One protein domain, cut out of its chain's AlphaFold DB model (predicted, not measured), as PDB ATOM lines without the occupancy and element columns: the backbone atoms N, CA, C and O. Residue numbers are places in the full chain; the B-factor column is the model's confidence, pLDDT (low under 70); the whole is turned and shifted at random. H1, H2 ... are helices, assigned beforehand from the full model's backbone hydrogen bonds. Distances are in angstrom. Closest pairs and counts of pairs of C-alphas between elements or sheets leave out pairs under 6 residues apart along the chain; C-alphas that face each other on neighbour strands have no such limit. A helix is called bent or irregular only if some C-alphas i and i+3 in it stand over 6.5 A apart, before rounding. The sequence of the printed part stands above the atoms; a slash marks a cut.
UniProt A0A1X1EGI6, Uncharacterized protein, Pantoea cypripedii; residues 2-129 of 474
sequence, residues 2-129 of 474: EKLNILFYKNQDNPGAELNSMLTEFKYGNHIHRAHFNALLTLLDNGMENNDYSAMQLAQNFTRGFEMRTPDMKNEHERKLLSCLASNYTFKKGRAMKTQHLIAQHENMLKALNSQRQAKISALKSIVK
ATOM      1  N   GLU A   2     -55.862   6.617  76.592       67.81
ATOM      2  CA  GLU A   2     -56.702   7.004  77.740       67.81
ATOM      3  C   GLU A   2     -56.972   5.858  78.734       67.81
ATOM      4  O   GLU A   2     -56.716   6.006  79.925       67.81
ATOM      5  N   LYS A   3     -57.330   4.662  78.245       76.50
ATOM      6  CA  LYS A   3     -57.502   3.461  79.085       76.50
ATOM      7  C   LYS A   3     -56.252   3.098  79.905       76.50
ATOM      8  O   LYS A   3     -56.381   2.755  81.074       76.50
ATOM      9  N   LEU A   4     -55.052   3.194  79.323       77.94
ATOM     10  CA  LEU A   4     -53.795   2.899  80.028       77.94
ATOM     11  C   LEU A   4     -53.486   3.966  81.082       77.94
ATOM     12  O   LEU A   4     -53.122   3.625  82.201       77.94
ATOM     13  N   ASN A   5     -53.697   5.246  80.763       76.50
ATOM     14  CA  ASN A   5     -53.548   6.322  81.745       76.50
ATOM     15  C   ASN A   5     -54.509   6.145  82.928       76.50
ATOM     16  O   ASN A   5     -54.093   6.322  84.069       76.50
ATOM     17  N   ILE A   6     -55.752   5.723  82.677       79.31
ATOM     18  CA  ILE A   6     -56.716   5.395  83.735       79.31
ATOM     19  C   ILE A   6     -56.222   4.218  84.588       79.31
ATOM     20  O   ILE A   6     -56.324   4.284  85.809       79.31
ATOM     21  N   LEU A   7     -55.673   3.158  83.983       82.56
ATOM     22  CA  LEU A   7     -55.144   1.998  84.721       82.56
ATOM     23  C   LEU A   7     -53.966   2.377  85.630       82.56
ATOM     24  O   LEU A   7     -53.979   2.049  86.815       82.56
ATOM     25  N   PHE A   8     -52.997   3.144  85.121       81.38
ATOM     26  CA  PHE A   8     -51.896   3.668  85.936       81.38
ATOM     27  C   PHE A   8     -52.379   4.645  87.016       81.38
ATOM     28  O   PHE A   8     -51.852   4.640  88.127       81.38
ATOM     29  N   TYR A   9     -53.391   5.469  86.720       77.56
ATOM     30  CA  TYR A   9     -53.973   6.401  87.687       77.56
ATOM     31  C   TYR A   9     -54.759   5.696  88.795       77.56
ATOM     32  O   TYR A   9     -54.757   6.170  89.925       77.56
ATOM     33  N   LYS A  10     -55.431   4.578  88.503       83.69
ATOM     34  CA  LYS A  10     -56.139   3.779  89.515       83.69
ATOM     35  C   LYS A  10     -55.185   3.009  90.430       83.69
ATOM     36  O   LYS A  10     -55.554   2.712  91.558       83.69
ATOM     37  N   ASN A  11     -53.960   2.745  89.973       82.06
ATOM     38  CA  ASN A  11     -52.957   1.951  90.684       82.06
ATOM     39  C   ASN A  11     -51.660   2.743  90.936       82.06
ATOM     40  O   ASN A  11     -50.555   2.260  90.675       82.06
ATOM     41  N   GLN A  12     -51.776   3.980  91.432       77.38
ATOM     42  CA  GLN A  12     -50.629   4.897  91.573       77.38
ATOM     43  C   GLN A  12     -49.537   4.394  92.516       77.38
ATOM     44  O   GLN A  12     -48.380   4.803  92.365       77.38
ATOM     45  N   ASP A  13     -49.904   3.528  93.461       81.69
ATOM     46  CA  ASP A  13     -49.003   2.964  94.465       81.69
ATOM     47  C   ASP A  13     -48.211   1.766  93.931       81.69
ATOM     48  O   ASP A  13     -47.183   1.395  94.498       81.69
ATOM     49  N   ASN A  14     -48.641   1.175  92.809       84.50
ATOM     50  CA  ASN A  14     -47.954   0.041  92.199       84.50
ATOM     51  C   ASN A  14     -47.900   0.102  90.657       84.50
ATOM     52  O   ASN A  14     -48.294  -0.847  89.971       84.50
ATOM     53  N   PRO A  15     -47.346   1.182  90.072       81.88
ATOM     54  CA  PRO A  15     -47.223   1.310  88.620       81.88
ATOM     55  C   PRO A  15     -46.286   0.250  88.022       81.88
ATOM     56  O   PRO A  15     -46.371  -0.060  86.837       81.88
ATOM     57  N   GLY A  16     -45.388  -0.330  88.830       85.44
ATOM     58  CA  GLY A  16     -44.508  -1.409  88.394       85.44
ATOM     59  C   GLY A  16     -45.261  -2.712  88.099       85.44
ATOM     60  O   GLY A  16     -44.963  -3.374  87.104       85.44
ATOM     61  N   ALA A  17     -46.255  -3.066  88.922       86.06
ATOM     62  CA  ALA A  17     -47.095  -4.239  88.687       86.06
ATOM     63  C   ALA A  17     -47.995  -4.068  87.457       86.06
ATOM     64  O   ALA A  17     -48.057  -4.982  86.638       86.06
ATOM     65  N   GLU A  18     -48.606  -2.893  87.270       88.81
ATOM     66  CA  GLU A  18     -49.417  -2.593  86.077       88.81
ATOM     67  C   GLU A  18     -48.597  -2.669  84.789       88.81
ATOM     68  O   GLU A  18     -48.982  -3.335  83.825       88.81
ATOM     69  N   LEU A  19     -47.404  -2.065  84.792       88.19
ATOM     70  CA  LEU A  19     -46.476  -2.189  83.675       88.19
ATOM     71  C   LEU A  19     -46.095  -3.659  83.432       88.19
ATOM     72  O   LEU A  19     -45.956  -4.075  82.283       88.19
ATOM     73  N   ASN A  20     -45.971  -4.475  84.486       86.06
ATOM     74  CA  ASN A  20     -45.710  -5.906  84.329       86.06
ATOM     75  C   ASN A  20     -46.865  -6.666  83.720       86.06
ATOM     76  O   ASN A  20     -46.616  -7.470  82.827       86.06
ATOM     77  N   SER A  21     -48.088  -6.411  84.176       85.94
ATOM     78  CA  SER A  21     -49.286  -7.017  83.606       85.94
ATOM     79  C   SER A  21     -49.352  -6.713  82.116       85.94
ATOM     80  O   SER A  21     -49.358  -7.631  81.300       85.94
ATOM     81  N   MET A  22     -49.221  -5.433  81.757       85.56
ATOM     82  CA  MET A  22     -49.263  -4.979  80.369       85.56
ATOM     83  C   MET A  22     -48.188  -5.655  79.498       85.56
ATOM     84  O   MET A  22     -48.480  -6.146  78.412       85.56
ATOM     85  N   LEU A  23     -46.928  -5.724  79.950       85.44
ATOM     86  CA  LEU A  23     -45.873  -6.375  79.156       85.44
ATOM     87  C   LEU A  23     -45.967  -7.894  79.138       85.44
ATOM     88  O   LEU A  23     -45.554  -8.512  78.160       85.44
ATOM     89  N   THR A  24     -46.490  -8.499  80.199       81.81
ATOM     90  CA  THR A  24     -46.738  -9.941  80.269       81.81
ATOM     91  C   THR A  24     -47.817 -10.332  79.267       81.81
ATOM     92  O   THR A  24     -47.622 -11.286  78.513       81.81
ATOM     93  N   GLU A  25     -48.892  -9.545  79.182       79.06
ATOM     94  CA  GLU A  25     -49.933  -9.680  78.160       79.06
ATOM     95  C   GLU A  25     -49.353  -9.586  76.746       79.06
ATOM     96  O   GLU A  25     -49.727 -10.373  75.886       79.06
ATOM     97  N   PHE A  26     -48.381  -8.705  76.491       77.44
ATOM     98  CA  PHE A  26     -47.725  -8.628  75.179       77.44
ATOM     99  C   PHE A  26     -46.728  -9.762  74.908       77.44
ATOM    100  O   PHE A  26     -46.636 -10.240  73.776       77.44
ATOM    101  N   LYS A  27     -46.002 -10.220  75.937       69.75
ATOM    102  CA  LYS A  27     -44.995 -11.287  75.829       69.75
ATOM    103  C   LYS A  27     -45.627 -12.645  75.523       69.75
ATOM    104  O   LYS A  27     -45.103 -13.381  74.689       69.75
ATOM    105  N   TYR A  28     -46.727 -12.970  76.201       67.94
ATOM    106  CA  TYR A  28     -47.477 -14.217  76.004       67.94
ATOM    107  C   TYR A  28     -48.683 -14.053  75.075       67.94
ATOM    108  O   TYR A  28     -49.346 -15.031  74.739       67.94
ATOM    109  N   GLY A  29     -48.969 -12.823  74.658       61.12
ATOM    110  CA  GLY A  29     -50.070 -12.515  73.769       61.12
ATOM    111  C   GLY A  29     -49.842 -13.022  72.353       61.12
ATOM    112  O   GLY A  29     -48.717 -13.192  71.872       61.12
ATOM    113  N   ASN A  30     -50.954 -13.244  71.661       63.03
ATOM    114  CA  ASN A  30     -50.959 -13.526  70.232       63.03
ATOM    115  C   ASN A  30     -50.461 -12.308  69.409       63.03
ATOM    116  O   ASN A  30     -50.109 -11.250  69.932       63.03
ATOM    117  N   HIS A  31     -50.435 -12.456  68.088       57.34
ATOM    118  CA  HIS A  31     -50.019 -11.411  67.148       57.34
ATOM    119  C   HIS A  31     -50.780 -10.079  67.326       57.34
ATOM    120  O   HIS A  31     -50.157  -9.027  67.216       57.34
ATOM    121  N   ILE A  32     -52.066 -10.110  67.707       60.94
ATOM    122  CA  ILE A  32     -52.883  -8.913  67.982       60.94
ATOM    123  C   ILE A  32     -52.305  -8.111  69.155       60.94
ATOM    124  O   ILE A  32     -52.132  -6.899  69.076       60.94
ATOM    125  N   HIS A  33     -51.934  -8.783  70.245       69.00
ATOM    126  CA  HIS A  33     -51.308  -8.116  71.388       69.00
ATOM    127  C   HIS A  33     -49.980  -7.460  70.977       69.00
ATOM    128  O   HIS A  33     -49.717  -6.312  71.330       69.00
ATOM    129  N   ARG A  34     -49.164  -8.128  70.157       68.50
ATOM    130  CA  ARG A  34     -47.919  -7.538  69.631       68.50
ATOM    131  C   ARG A  34     -48.180  -6.325  68.734       68.50
ATOM    132  O   ARG A  34     -47.460  -5.333  68.842       68.50
ATOM    133  N   ALA A  35     -49.217  -6.373  67.902       66.81
ATOM    134  CA  ALA A  35     -49.665  -5.241  67.097       66.81
ATOM    135  C   ALA A  35     -50.052  -4.044  67.975       66.81
ATOM    136  O   ALA A  35     -49.572  -2.933  67.754       66.81
ATOM    137  N   HIS A  36     -50.839  -4.283  69.028       72.69
ATOM    138  CA  HIS A  36     -51.203  -3.265  70.014       72.69
ATOM    139  C   HIS A  36     -49.985  -2.689  70.743       72.69
ATOM    140  O   HIS A  36     -49.936  -1.485  71.002       72.69
ATOM    141  N   PHE A  37     -48.981  -3.514  71.044       79.88
ATOM    142  CA  PHE A  37     -47.731  -3.034  71.621       79.88
ATOM    143  C   PHE A  37     -46.976  -2.113  70.659       79.88
ATOM    144  O   PHE A  37     -46.579  -1.017  71.045       79.88
ATOM    145  N   ASN A  38     -46.815  -2.510  69.396       76.81
ATOM    146  CA  ASN A  38     -46.204  -1.643  68.389       76.81
ATOM    147  C   ASN A  38     -47.013  -0.349  68.209       76.81
ATOM    148  O   ASN A  38     -46.425   0.723  68.081       76.81
ATOM    149  N   ALA A  39     -48.345  -0.416  68.307       74.94
ATOM    150  CA  ALA A  39     -49.204   0.762  68.251       74.94
ATOM    151  C   ALA A  39     -48.976   1.716  69.411       74.94
ATOM    152  O   ALA A  39     -48.897   2.926  69.206       74.94
ATOM    153  N   LEU A  40     -48.798   1.181  70.614       82.44
ATOM    154  CA  LEU A  40     -48.394   1.968  71.766       82.44
ATOM    155  C   LEU A  40     -47.057   2.685  71.518       82.44
ATOM    156  O   LEU A  40     -46.964   3.875  71.808       82.44
ATOM    157  N   LEU A  41     -46.052   2.000  70.959       86.06
ATOM    158  CA  LEU A  41     -44.748   2.607  70.660       86.06
ATOM    159  C   LEU A  41     -44.873   3.750  69.650       86.06
ATOM    160  O   LEU A  41     -44.415   4.852  69.930       86.06
ATOM    161  N   THR A  42     -45.547   3.524  68.519       80.62
ATOM    162  CA  THR A  42     -45.738   4.555  67.485       80.62
ATOM    163  C   THR A  42     -46.531   5.753  68.016       80.62
ATOM    164  O   THR A  42     -46.231   6.899  67.682       80.62
ATOM    165  N   LEU A  43     -47.534   5.513  68.868       79.50
ATOM    166  CA  LEU A  43     -48.300   6.579  69.518       79.50
ATOM    167  C   LEU A  43     -47.445   7.399  70.486       79.50
ATOM    168  O   LEU A  43     -47.569   8.620  70.495       79.50
ATOM    169  N   LEU A  44     -46.591   6.751  71.282       84.50
ATOM    170  CA  LEU A  44     -45.652   7.445  72.162       84.50
ATOM    171  C   LEU A  44     -44.639   8.252  71.352       84.50
ATOM    172  O   LEU A  44     -44.423   9.419  71.659       84.50
ATOM    173  N   ASP A  45     -44.062   7.656  70.311       84.00
ATOM    174  CA  ASP A  45     -43.092   8.294  69.422       84.00
ATOM    175  C   ASP A  45     -43.669   9.582  68.807       84.00
ATOM    176  O   ASP A  45     -43.108  10.661  69.004       84.00
ATOM    177  N   ASN A  46     -44.840   9.491  68.162       79.56
ATOM    178  CA  ASN A  46     -45.527  10.649  67.578       79.56
ATOM    179  C   ASN A  46     -45.987  11.656  68.644       79.56
ATOM    180  O   ASN A  46     -45.880  12.863  68.448       79.56
ATOM    181  N   GLY A  47     -46.545  11.187  69.762       79.81
ATOM    182  CA  GLY A  47     -47.092  12.064  70.797       79.81
ATOM    183  C   GLY A  47     -46.011  12.855  71.531       79.81
ATOM    184  O   GLY A  47     -46.182  14.046  71.768       79.81
ATOM    185  N   MET A  48     -44.874  12.227  71.843       81.31
ATOM    186  CA  MET A  48     -43.741  12.910  72.470       81.31
ATOM    187  C   MET A  48     -43.078  13.913  71.522       81.31
ATOM    188  O   MET A  48     -42.722  14.996  71.972       81.31
ATOM    189  N   GLU A  49     -42.951  13.591  70.231       79.56
ATOM    190  CA  GLU A  49     -42.458  14.536  69.214       79.56
ATOM    191  C   GLU A  49     -43.331  15.805  69.149       79.56
ATOM    192  O   GLU A  49     -42.815  16.916  69.045       79.56
ATOM    193  N   ASN A  50     -44.651  15.650  69.294       78.69
ATOM    194  CA  ASN A  50     -45.622  16.744  69.202       78.69
ATOM    195  C   ASN A  50     -46.005  17.383  70.553       78.69
ATOM    196  O   ASN A  50     -46.907  18.218  70.591       78.69
ATOM    197  N   ASN A  51     -45.349  17.020  71.661       80.31
ATOM    198  CA  ASN A  51     -45.702  17.464  73.020       80.31
ATOM    199  C   ASN A  51     -47.179  17.215  73.409       80.31
ATOM    200  O   ASN A  51     -47.788  18.010  74.129       80.31
ATOM    201  N   ASP A  52     -47.766  16.106  72.953       83.69
ATOM    202  CA  ASP A  52     -49.123  15.704  73.333       83.69
ATOM    203  C   ASP A  52     -49.192  15.388  74.836       83.69
ATOM    204  O   ASP A  52     -48.479  14.519  75.347       83.69
ATOM    205  N   TYR A  53     -50.085  16.079  75.552       84.62
ATOM    206  CA  TYR A  53     -50.200  15.968  77.008       84.62
ATOM    207  C   TYR A  53     -50.465  14.530  77.481       84.62
ATOM    208  O   TYR A  53     -49.850  14.065  78.446       84.62
ATOM    209  N   SER A  54     -51.345  13.797  76.792       83.25
ATOM    210  CA  SER A  54     -51.726  12.433  77.177       83.25
ATOM    211  C   SER A  54     -50.586  11.444  76.953       83.25
ATOM    212  O   SER A  54     -50.369  10.557  77.786       83.25
ATOM    213  N   ALA A  55     -49.844  11.598  75.854       84.75
ATOM    214  CA  ALA A  55     -48.659  10.801  75.557       84.75
ATOM    215  C   ALA A  55     -47.527  11.086  76.557       84.75
ATOM    216  O   ALA A  55     -46.908  10.152  77.068       84.75
ATOM    217  N   MET A  56     -47.302  12.356  76.908       84.81
ATOM    218  CA  MET A  56     -46.321  12.750  77.924       84.81
ATOM    219  C   MET A  56     -46.666  12.188  79.309       84.81
ATOM    220  O   MET A  56     -45.785  11.692  80.014       84.81
ATOM    221  N   GLN A  57     -47.942  12.225  79.698       83.44
ATOM    222  CA  GLN A  57     -48.408  11.632  80.953       83.44
ATOM    223  C   GLN A  57     -48.225  10.107  80.961       83.44
ATOM    224  O   GLN A  57     -47.798   9.528  81.962       83.44
ATOM    225  N   LEU A  58     -48.486   9.445  79.833       85.75
ATOM    226  CA  LEU A  58     -48.282   8.005  79.708       85.75
ATOM    227  C   LEU A  58     -46.790   7.634  79.791       85.75
ATOM    228  O   LEU A  58     -46.427   6.708  80.515       85.75
ATOM    229  N   ALA A  59     -45.913   8.400  79.136       86.69
ATOM    230  CA  ALA A  59     -44.461   8.242  79.237       86.69
ATOM    231  C   ALA A  59     -43.948   8.423  80.681       86.69
ATOM    232  O   ALA A  59     -43.098   7.656  81.148       86.69
ATOM    233  N   GLN A  60     -44.511   9.381  81.431       82.56
ATOM    234  CA  GLN A  60     -44.249   9.552  82.866       82.56
ATOM    235  C   GLN A  60     -44.638   8.322  83.680       82.56
ATOM    236  O   GLN A  60     -43.871   7.878  84.537       82.56
ATOM    237  N   ASN A  61     -45.814   7.762  83.415       84.06
ATOM    238  CA  ASN A  61     -46.302   6.586  84.124       84.06
ATOM    239  C   ASN A  61     -45.448   5.348  83.821       84.06
ATOM    240  O   ASN A  61     -45.072   4.633  84.751       84.06
ATOM    241  N   PHE A  62     -45.034   5.146  82.564       88.25
ATOM    242  CA  PHE A  62     -44.096   4.076  82.210       88.25
ATOM    243  C   PHE A  62     -42.738   4.233  82.885       88.25
ATOM    244  O   PHE A  62     -42.203   3.267  83.426       88.25
ATOM    245  N   THR A  63     -42.221   5.458  82.927       85.62
ATOM    246  CA  THR A  63     -40.993   5.780  83.657       85.62
ATOM    247  C   THR A  63     -41.105   5.413  85.136       85.62
ATOM    248  O   THR A  63     -40.217   4.762  85.678       85.62
ATOM    249  N   ARG A  64     -42.205   5.794  85.802       83.31
ATOM    250  CA  ARG A  64     -42.454   5.423  87.206       83.31
ATOM    251  C   ARG A  64     -42.519   3.907  87.380       83.31
ATOM    252  O   ARG A  64     -41.975   3.388  88.349       83.31
ATOM    253  N   GLY A  65     -43.156   3.207  86.440       86.38
ATOM    254  CA  GLY A  65     -43.198   1.748  86.413       86.38
ATOM    255  C   GLY A  65     -41.798   1.131  86.387       86.38
ATOM    256  O   GLY A  65     -41.507   0.292  87.235       86.38
ATOM    257  N   PHE A  66     -40.922   1.585  85.484       87.62
ATOM    258  CA  PHE A  66     -39.516   1.152  85.398       87.62
ATOM    259  C   PHE A  66     -38.636   1.600  86.575       87.62
ATOM    260  O   PHE A  66     -37.618   0.982  86.866       87.62
ATOM    261  N   GLU A  67     -38.998   2.661  87.290       86.06
ATOM    262  CA  GLU A  67     -38.257   3.039  88.496       86.06
ATOM    263  C   GLU A  67     -38.570   2.092  89.668       86.06
ATOM    264  O   GLU A  67     -37.684   1.730  90.450       86.06
ATOM    265  N   MET A  68     -39.833   1.662  89.761       84.56
ATOM    266  CA  MET A  68     -40.317   0.716  90.773       84.56
ATOM    267  C   MET A  68     -39.885  -0.725  90.482       84.56
ATOM    268  O   MET A  68     -39.695  -1.505  91.412       84.56
ATOM    269  N   ARG A  69     -39.707  -1.079  89.204       80.81
ATOM    270  CA  ARG A  69     -39.256  -2.403  88.767       80.81
ATOM    271  C   ARG A  69     -38.060  -2.254  87.830       80.81
ATOM    272  O   ARG A  69     -38.162  -1.596  86.806       80.81
ATOM    273  N   THR A  70     -36.927  -2.867  88.131       80.56
ATOM    274  CA  THR A  70     -35.786  -2.803  87.207       80.56
ATOM    275  C   THR A  70     -36.158  -3.494  85.886       80.56
ATOM    276  O   THR A  70     -36.470  -4.685  85.935       80.56
ATOM    277  N   PRO A  71     -36.161  -2.796  84.731       80.81
ATOM    278  CA  PRO A  71     -36.460  -3.435  83.456       80.81
ATOM    279  C   PRO A  71     -35.438  -4.523  83.133       80.81
ATOM    280  O   PRO A  71     -34.236  -4.356  83.352       80.81
ATOM    281  N   ASP A  72     -35.919  -5.626  82.574       79.19
ATOM    282  CA  ASP A  72     -35.095  -6.705  82.065       79.19
ATOM    283  C   ASP A  72     -34.620  -6.353  80.651       79.19
ATOM    284  O   ASP A  72     -35.357  -6.419  79.667       79.19
ATOM    285  N   MET A  73     -33.339  -6.014  80.524       82.62
ATOM    286  CA  MET A  73     -32.718  -5.709  79.231       82.62
ATOM    287  C   MET A  73     -32.654  -6.917  78.278       82.62
ATOM    288  O   MET A  73     -32.288  -6.753  77.114       82.62
ATOM    289  N   LYS A  74     -33.029  -8.126  78.718       80.69
ATOM    290  CA  LYS A  74     -33.245  -9.283  77.835       80.69
ATOM    291  C   LYS A  74     -34.640  -9.283  77.201       80.69
ATOM    292  O   LYS A  74     -34.846  -9.961  76.196       80.69
ATOM    293  N   ASN A  75     -35.594  -8.527  77.747       83.06
ATOM    294  CA  ASN A  75     -36.953  -8.428  77.229       83.06
ATOM    295  C   ASN A  75     -37.023  -7.435  76.052       83.06
ATOM    296  O   ASN A  75     -36.748  -6.243  76.185       83.06
ATOM    297  N   GLU A  76     -37.419  -7.930  74.877       81.88
ATOM    298  CA  GLU A  76     -37.564  -7.133  73.650       81.88
ATOM    299  C   GLU A  76     -38.529  -5.946  73.823       81.88
ATOM    300  O   GLU A  76     -38.220  -4.837  73.388       81.88
ATOM    301  N   HIS A  77     -39.661  -6.147  74.501       86.19
ATOM    302  CA  HIS A  77     -40.669  -5.105  74.700       86.19
ATOM    303  C   HIS A  77     -40.167  -3.998  75.631       86.19
ATOM    304  O   HIS A  77     -40.352  -2.816  75.350       86.19
ATOM    305  N   GLU A  78     -39.472  -4.352  76.710       88.12
ATOM    306  CA  GLU A  78     -38.905  -3.352  77.622       88.12
ATOM    307  C   GLU A  78     -37.830  -2.518  76.940       88.12
ATOM    308  O   GLU A  78     -37.870  -1.293  77.040       88.12
ATOM    309  N   ARG A  79     -36.945  -3.149  76.157       88.62
ATOM    310  CA  ARG A  79     -35.964  -2.428  75.332       88.62
ATOM    311  C   ARG A  79     -36.639  -1.467  74.356       88.62
ATOM    312  O   ARG A  79     -36.231  -0.312  74.262       88.62
ATOM    313  N   LYS A  80     -37.690  -1.914  73.661       87.94
ATOM    314  CA  LYS A  80     -38.443  -1.072  72.720       87.94
ATOM    315  C   LYS A  80     -39.130   0.102  73.431       87.94
ATOM    316  O   LYS A  80     -38.994   1.235  72.973       87.94
ATOM    317  N   LEU A  81     -39.792  -0.101  74.570       89.06
ATOM    318  CA  LEU A  81     -40.366   1.013  75.341       89.06
ATOM    319  C   LEU A  81     -39.295   1.981  75.851       89.06
ATOM    320  O   LEU A  81     -39.428   3.185  75.656       89.06
ATOM    321  N   LEU A  82     -38.213   1.473  76.449       88.56
ATOM    322  CA  LEU A  82     -37.102   2.303  76.921       88.56
ATOM    323  C   LEU A  82     -36.484   3.125  75.789       88.56
ATOM    324  O   LEU A  82     -36.151   4.286  76.002       88.56
ATOM    325  N   SER A  83     -36.391   2.564  74.579       88.31
ATOM    326  CA  SER A  83     -35.889   3.300  73.416       88.31
ATOM    327  C   SER A  83     -36.790   4.473  73.006       88.31
ATOM    328  O   SER A  83     -36.254   5.497  72.601       88.31
ATOM    329  N   CYS A  84     -38.124   4.388  73.188       86.00
ATOM    330  CA  CYS A  84     -39.023   5.546  73.011       86.00
ATOM    331  C   CYS A  84     -38.714   6.634  74.049       86.00
ATOM    332  O   CYS A  84     -38.613   7.816  73.733       86.00
ATOM    333  N   LEU A  85     -38.586   6.228  75.315       82.75
ATOM    334  CA  LEU A  85     -38.426   7.157  76.435       82.75
ATOM    335  C   LEU A  85     -37.067   7.873  76.402       82.75
ATOM    336  O   LEU A  85     -36.976   9.032  76.797       82.75
ATOM    337  N   ALA A  86     -36.022   7.202  75.911       75.56
ATOM    338  CA  ALA A  86     -34.662   7.727  75.861       75.56
ATOM    339  C   ALA A  86     -34.479   8.930  74.917       75.56
ATOM    340  O   ALA A  86     -33.589   9.743  75.160       75.56
ATOM    341  N   SER A  87     -35.274   9.053  73.848       64.69
ATOM    342  CA  SER A  87     -35.015  10.030  72.780       64.69
ATOM    343  C   SER A  87     -35.692  11.387  72.962       64.69
ATOM    344  O   SER A  87     -35.116  12.384  72.544       64.69
ATOM    345  N   ASN A  88     -36.877  11.445  73.582       56.25
ATOM    346  CA  ASN A  88     -37.706  12.664  73.588       56.25
ATOM    347  C   ASN A  88     -38.203  13.088  74.976       56.25
ATOM    348  O   ASN A  88     -38.661  14.216  75.154       56.25
ATOM    349  N   TYR A  89     -38.109  12.218  75.981       60.00
ATOM    350  CA  TYR A  89     -38.586  12.545  77.315       60.00
ATOM    351  C   TYR A  89     -37.446  13.141  78.150       60.00
ATOM    352  O   TYR A  89     -36.582  12.429  78.667       60.00
ATOM    353  N   THR A  90     -37.434  14.469  78.317       55.06
ATOM    354  CA  THR A  90     -36.552  15.114  79.299       55.06
ATOM    355  C   THR A  90     -37.029  14.743  80.699       55.06
ATOM    356  O   THR A  90     -37.890  15.384  81.302       55.06
ATOM    357  N   PHE A  91     -36.457  13.674  81.245       57.69
ATOM    358  CA  PHE A  91     -36.645  13.328  82.642       57.69
ATOM    359  C   PHE A  91     -36.225  14.526  83.503       57.69
ATOM    360  O   PHE A  91     -35.043  14.875  83.557       57.69
ATOM    361  N   LYS A  92     -37.174  15.159  84.206       53.91
ATOM    362  CA  LYS A  92     -36.828  16.134  85.249       53.91
ATOM    363  C   LYS A  92     -35.851  15.451  86.215       53.91
ATOM    364  O   LYS A  92     -36.203  14.434  86.821       53.91
ATOM    365  N   LYS A  93     -34.620  15.978  86.301       41.88
ATOM    366  CA  LYS A  93     -33.540  15.456  87.156       41.88
ATOM    367  C   LYS A  93     -34.100  15.131  88.549       41.88
ATOM    368  O   LYS A  93     -34.697  15.996  89.183       41.88
ATOM    369  N   GLY A  94     -33.944  13.878  88.986       54.28
ATOM    370  CA  GLY A  94     -34.280  13.424  90.343       54.28
ATOM    371  C   GLY A  94     -35.509  12.518  90.512       54.28
ATOM    372  O   GLY A  94     -35.649  11.947  91.585       54.28
ATOM    373  N   ARG A  95     -36.384  12.330  89.507       59.62
ATOM    374  CA  ARG A  95     -37.611  11.502  89.668       59.62
ATOM    375  C   ARG A  95     -37.547  10.072  89.100       59.62
ATOM    376  O   ARG A  95     -38.500   9.328  89.296       59.62
ATOM    377  N   ALA A  96     -36.465   9.691  88.414       73.56
ATOM    378  CA  ALA A  96     -36.306   8.360  87.806       73.56
ATOM    379  C   ALA A  96     -34.824   7.986  87.581       73.56
ATOM    380  O   ALA A  96     -34.373   7.814  86.446       73.56
ATOM    381  N   MET A  97     -34.022   7.972  88.651       77.56
ATOM    382  CA  MET A  97     -32.563   7.839  88.537       77.56
ATOM    383  C   MET A  97     -32.117   6.456  88.050       77.56
ATOM    384  O   MET A  97     -31.168   6.376  87.269       77.56
ATOM    385  N   LYS A  98     -32.797   5.372  88.446       82.44
ATOM    386  CA  LYS A  98     -32.454   4.018  87.975       82.44
ATOM    387  C   LYS A  98     -32.712   3.882  86.480       82.44
ATOM    388  O   LYS A  98     -31.857   3.383  85.753       82.44
ATOM    389  N   THR A  99     -33.857   4.380  86.020       82.75
ATOM    390  CA  THR A  99     -34.220   4.364  84.595       82.75
ATOM    391  C   THR A  99     -33.219   5.171  83.764       82.75
ATOM    392  O   THR A  99     -32.745   4.697  82.735       82.75
ATOM    393  N   GLN A 100     -32.823   6.358  84.241       80.25
ATOM    394  CA  GLN A 100     -31.791   7.178  83.594       80.25
ATOM    395  C   GLN A 100     -30.443   6.460  83.504       80.25
ATOM    396  O   GLN A 100     -29.803   6.486  82.455       80.25
ATOM    397  N   HIS A 101     -30.013   5.814  84.590       84.62
ATOM    398  CA  HIS A 101     -28.751   5.087  84.610       84.62
ATOM    399  C   HIS A 101     -28.751   3.929  83.608       84.62
ATOM    400  O   HIS A 101     -27.792   3.772  82.858       84.62
ATOM    401  N   LEU A 102     -29.850   3.173  83.531       85.50
ATOM    402  CA  LEU A 102     -30.012   2.093  82.555       85.50
ATOM    403  C   LEU A 102     -29.994   2.605  81.113       85.50
ATOM    404  O   LEU A 102     -29.331   2.014  80.262       85.50
ATOM    405  N   ILE A 103     -30.669   3.727  80.835       84.06
ATOM    406  CA  ILE A 103     -30.620   4.359  79.511       84.06
ATOM    407  C   ILE A 103     -29.182   4.759  79.161       84.06
ATOM    408  O   ILE A 103     -28.737   4.468  78.057       84.06
ATOM    409  N   ALA A 104     -28.442   5.365  80.094       84.12
ATOM    410  CA  ALA A 104     -27.052   5.766  79.873       84.12
ATOM    411  C   ALA A 104     -26.124   4.562  79.628       84.12
ATOM    412  O   ALA A 104     -25.294   4.596  78.723       84.12
ATOM    413  N   GLN A 105     -26.290   3.470  80.380       88.31
ATOM    414  CA  GLN A 105     -25.510   2.240  80.193       88.31
ATOM    415  C   GLN A 105     -25.721   1.596  78.813       88.31
ATOM    416  O   GLN A 105     -24.813   0.959  78.282       88.31
ATOM    417  N   HIS A 106     -26.910   1.756  78.228       87.88
ATOM    418  CA  HIS A 106     -27.311   1.104  76.980       87.88
ATOM    419  C   HIS A 106     -27.621   2.092  75.847       87.88
ATOM    420  O   HIS A 106     -28.327   1.749  74.894       87.88
ATOM    421  N   GLU A 107     -27.080   3.308  75.932       86.00
ATOM    422  CA  GLU A 107     -27.465   4.451  75.103       86.00
ATOM    423  C   GLU A 107     -27.393   4.143  73.603       86.00
ATOM    424  O   GLU A 107     -28.365   4.357  72.880       86.00
ATOM    425  N   ASN A 108     -26.279   3.575  73.133       85.25
ATOM    426  CA  ASN A 108     -26.074   3.285  71.712       85.25
ATOM    427  C   ASN A 108     -27.105   2.291  71.156       85.25
ATOM    428  O   ASN A 108     -27.649   2.505  70.075       85.25
ATOM    429  N   MET A 109     -27.413   1.228  71.906       87.50
ATOM    430  CA  MET A 109     -28.393   0.217  71.498       87.50
ATOM    431  C   MET A 109     -29.807   0.809  71.461       87.50
ATOM    432  O   MET A 109     -30.538   0.609  70.493       87.50
ATOM    433  N   LEU A 110     -30.195   1.550  72.503       87.38
ATOM    434  CA  LEU A 110     -31.518   2.170  72.582       87.38
ATOM    435  C   LEU A 110     -31.698   3.251  71.507       87.38
ATOM    436  O   LEU A 110     -32.760   3.315  70.890       87.38
ATOM    437  N   LYS A 111     -30.660   4.048  71.220       84.75
ATOM    438  CA  LYS A 111     -30.672   5.011  70.109       84.75
ATOM    439  C   LYS A 111     -30.826   4.319  68.761       84.75
ATOM    440  O   LYS A 111     -31.674   4.744  67.988       84.75
ATOM    441  N   ALA A 112     -30.080   3.243  68.498       84.06
ATOM    442  CA  ALA A 112     -30.191   2.497  67.246       84.06
ATOM    443  C   ALA A 112     -31.610   1.939  67.028       84.06
ATOM    444  O   ALA A 112     -32.199   2.165  65.970       84.06
ATOM    445  N   LEU A 113     -32.194   1.303  68.054       85.25
ATOM    446  CA  LEU A 113     -33.577   0.807  68.017       85.25
ATOM    447  C   LEU A 113     -34.580   1.931  67.737       85.25
ATOM    448  O   LEU A 113     -35.475   1.782  66.906       85.25
ATOM    449  N   ASN A 114     -34.430   3.073  68.412       85.25
ATOM    450  CA  ASN A 114     -35.320   4.200  68.181       85.25
ATOM    451  C   ASN A 114     -35.159   4.775  66.766       85.25
ATOM    452  O   ASN A 114     -36.157   4.988  66.080       85.25
ATOM    453  N   SER A 115     -33.924   4.975  66.297       84.50
ATOM    454  CA  SER A 115     -33.631   5.476  64.952       84.50
ATOM    455  C   SER A 115     -34.242   4.604  63.855       84.50
ATOM    456  O   SER A 115     -34.774   5.146  62.891       84.50
ATOM    457  N   GLN A 116     -34.236   3.277  64.008       83.06
ATOM    458  CA  GLN A 116     -34.885   2.361  63.059       83.06
ATOM    459  C   GLN A 116     -36.396   2.602  62.965       83.06
ATOM    460  O   GLN A 116     -36.945   2.740  61.871       83.06
ATOM    461  N   ARG A 117     -37.081   2.723  64.107       83.31
ATOM    462  CA  ARG A 117     -38.527   2.998  64.124       83.31
ATOM    463  C   ARG A 117     -38.857   4.375  63.559       83.31
ATOM    464  O   ARG A 117     -39.801   4.507  62.785       83.31
ATOM    465  N   GLN A 118     -38.065   5.389  63.902       84.38
ATOM    466  CA  GLN A 118     -38.242   6.741  63.373       84.38
ATOM    467  C   GLN A 118     -38.001   6.799  61.861       84.38
ATOM    468  O   GLN A 118     -38.753   7.469  61.154       84.38
ATOM    469  N   ALA A 119     -37.021   6.055  61.339       86.31
ATOM    470  CA  ALA A 119     -36.807   5.915  59.899       86.31
ATOM    471  C   ALA A 119     -38.032   5.303  59.200       86.31
ATOM    472  O   ALA A 119     -38.466   5.818  58.172       86.31
ATOM    473  N   LYS A 120     -38.644   4.271  59.796       85.19
ATOM    474  CA  LYS A 120     -39.870   3.629  59.294       85.19
ATOM    475  C   LYS A 120     -41.043   4.606  59.215       85.19
ATOM    476  O   LYS A 120     -41.641   4.772  58.154       85.19
ATOM    477  N   ILE A 121     -41.320   5.310  60.312       85.62
ATOM    478  CA  ILE A 121     -42.373   6.336  60.375       85.62
ATOM    479  C   ILE A 121     -42.103   7.443  59.347       85.62
ATOM    480  O   ILE A 121     -43.013   7.855  58.629       85.62
ATOM    481  N   SER A 122     -40.855   7.902  59.239       87.56
ATOM    482  CA  SER A 122     -40.464   8.978  58.320       87.56
ATOM    483  C   SER A 122     -40.621   8.576  56.853       87.56
ATOM    484  O   SER A 122     -41.120   9.368  56.056       87.56
ATOM    485  N   ALA A 123     -40.261   7.339  56.499       88.00
ATOM    486  CA  ALA A 123     -40.450   6.799  55.158       88.00
ATOM    487  C   ALA A 123     -41.940   6.723  54.783       88.00
ATOM    488  O   ALA A 123     -42.321   7.201  53.717       88.00
ATOM    489  N   LEU A 124     -42.797   6.218  55.681       88.44
ATOM    490  CA  LEU A 124     -44.249   6.184  55.454       88.44
ATOM    491  C   LEU A 124     -44.833   7.595  55.278       88.44
ATOM    492  O   LEU A 124     -45.582   7.838  54.331       88.44
ATOM    493  N   LYS A 125     -44.439   8.549  56.135       88.69
ATOM    494  CA  LYS A 125     -44.834   9.963  56.009       88.69
ATOM    495  C   LYS A 125     -44.378  10.560  54.668       88.69
ATOM    496  O   LYS A 125     -45.125  11.324  54.065       88.69
ATOM    497  N   SER A 126     -43.181  10.214  54.186       88.62
ATOM    498  CA  SER A 126     -42.671  10.679  52.889       88.62
ATOM    499  C   SER A 126     -43.504  10.156  51.719       88.62
ATOM    500  O   SER A 126     -43.845  10.929  50.833       88.62
ATOM    501  N   ILE A 127     -43.883   8.873  51.732       87.38
ATOM    502  CA  ILE A 127     -44.697   8.289  50.654       87.38
ATOM    503  C   ILE A 127     -46.066   8.971  50.574       87.38
ATOM    504  O   ILE A 127     -46.542   9.236  49.470       87.38
ATOM    505  N   VAL A 128     -46.686   9.277  51.721       87.38
ATOM    506  CA  VAL A 128     -47.955  10.020  51.749       87.38
ATOM    507  C   VAL A 128     -47.778  11.426  51.185       87.38
ATOM    508  O   VAL A 128     -48.594  11.835  50.370       87.38
ATOM    509  N   LYS A 129     -46.707  12.146  51.546       85.12
ATOM    510  CA  LYS A 129     -46.432  13.490  51.004       85.12
ATOM    511  C   LYS A 129     -46.283  13.505  49.485       85.12
ATOM    512  O   LYS A 129     -46.660  14.483  48.857       85.12
TER     513      LYS A 129
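AT A GLANCE: This is residues 2 to 129 of the 474 residues of an uncharacterized protein of Pantoea cypripedii (UniProt A0A1X1EGI6). You are looking at a compact cluster of mostly crossed helices with H4 and H5 in its middle: H1 and H6 pack on opposite sides of H4, residues 15 to 19 of H2 meet residues 61 to 68 of H4 to make an L, and H3 runs side by side with H5. The last helix, H7, crosses H5 and sticks out of the cluster with residues 122 to 129. The printed part has 128 residues with seven named helices, H1 to H7 in chain order, and no named strand; the class is all helix. The radius of gyration of the C-alphas is 14.2 A, and the spans are 45 by 32 by 30 A.

IN THESE COORDINATES: Find C-alpha 2 at (-56.702, 7.004, 77.740); from there H1 runs 12.2 A through residues 2 to 10. H2, residues 15 to 28, covers 20.0 A, and H3, residues 31 to 49, covers 27.1 A. Look next at C-alpha 53, at (-50.200, 15.968, 77.008), where H4 starts its 22.8 A to residue 68. H5, residues 76 to 88, covers 19.8 A; it is neither bent nor irregular, but only just, with C-alphas 85 and 88 6.2 A apart. H6, residues 97 to 105, covers 12.3 A. H7, residues 107 to 129, is the longest at 32.0 A and ends at C-alpha 129, (-46.432, 13.490, 51.004).

HOW THE PARTS SIT: Begin at the hubs, H2 and H4, which touch four helices each. They touch each other about perpendicular, at 86 degrees, with the C-alphas of Gly 16 and Gly 65 closest at 4.0 A. H1 touches residues 54 to 61 of H4 alone, closest at Asn 5 and Leu 58, C-alphas 5.9 A apart. H1 and H2 only just touch, with 3 pairs of C-alphas within 8 A. H3 touches H5 at a shallow tilt of 11 degrees, the same way, closest at the C-alphas of Asp 45 and Cys 84, 6.1 A. H6 touches residues 63 to 67 of H4 alone, closest at the C-alphas of Glu 67 and Thr 99, 5.8 A. H7 touches H5 with residues 107 to 114 alone, about perpendicular at 77 degrees; the C-alphas of Ser 83 and Leu 110 are closest, at 4.6 A. H4 and H7 are apart. In H1, H2, H3, H4, H6 and H7 every O i to N i+4 pair is within hydrogen-bond range; in H5, 7 of 9 are.

THE WHOLE: The C-alphas farthest apart, those of Asp 13 and Lys 129, are 44.8 A apart. The printed part has no cut and no long link. Mean pLDDT of the printed part is 80.1; look for values under 70 at residue 2, residues 27 to 35 and residues 87 to 95.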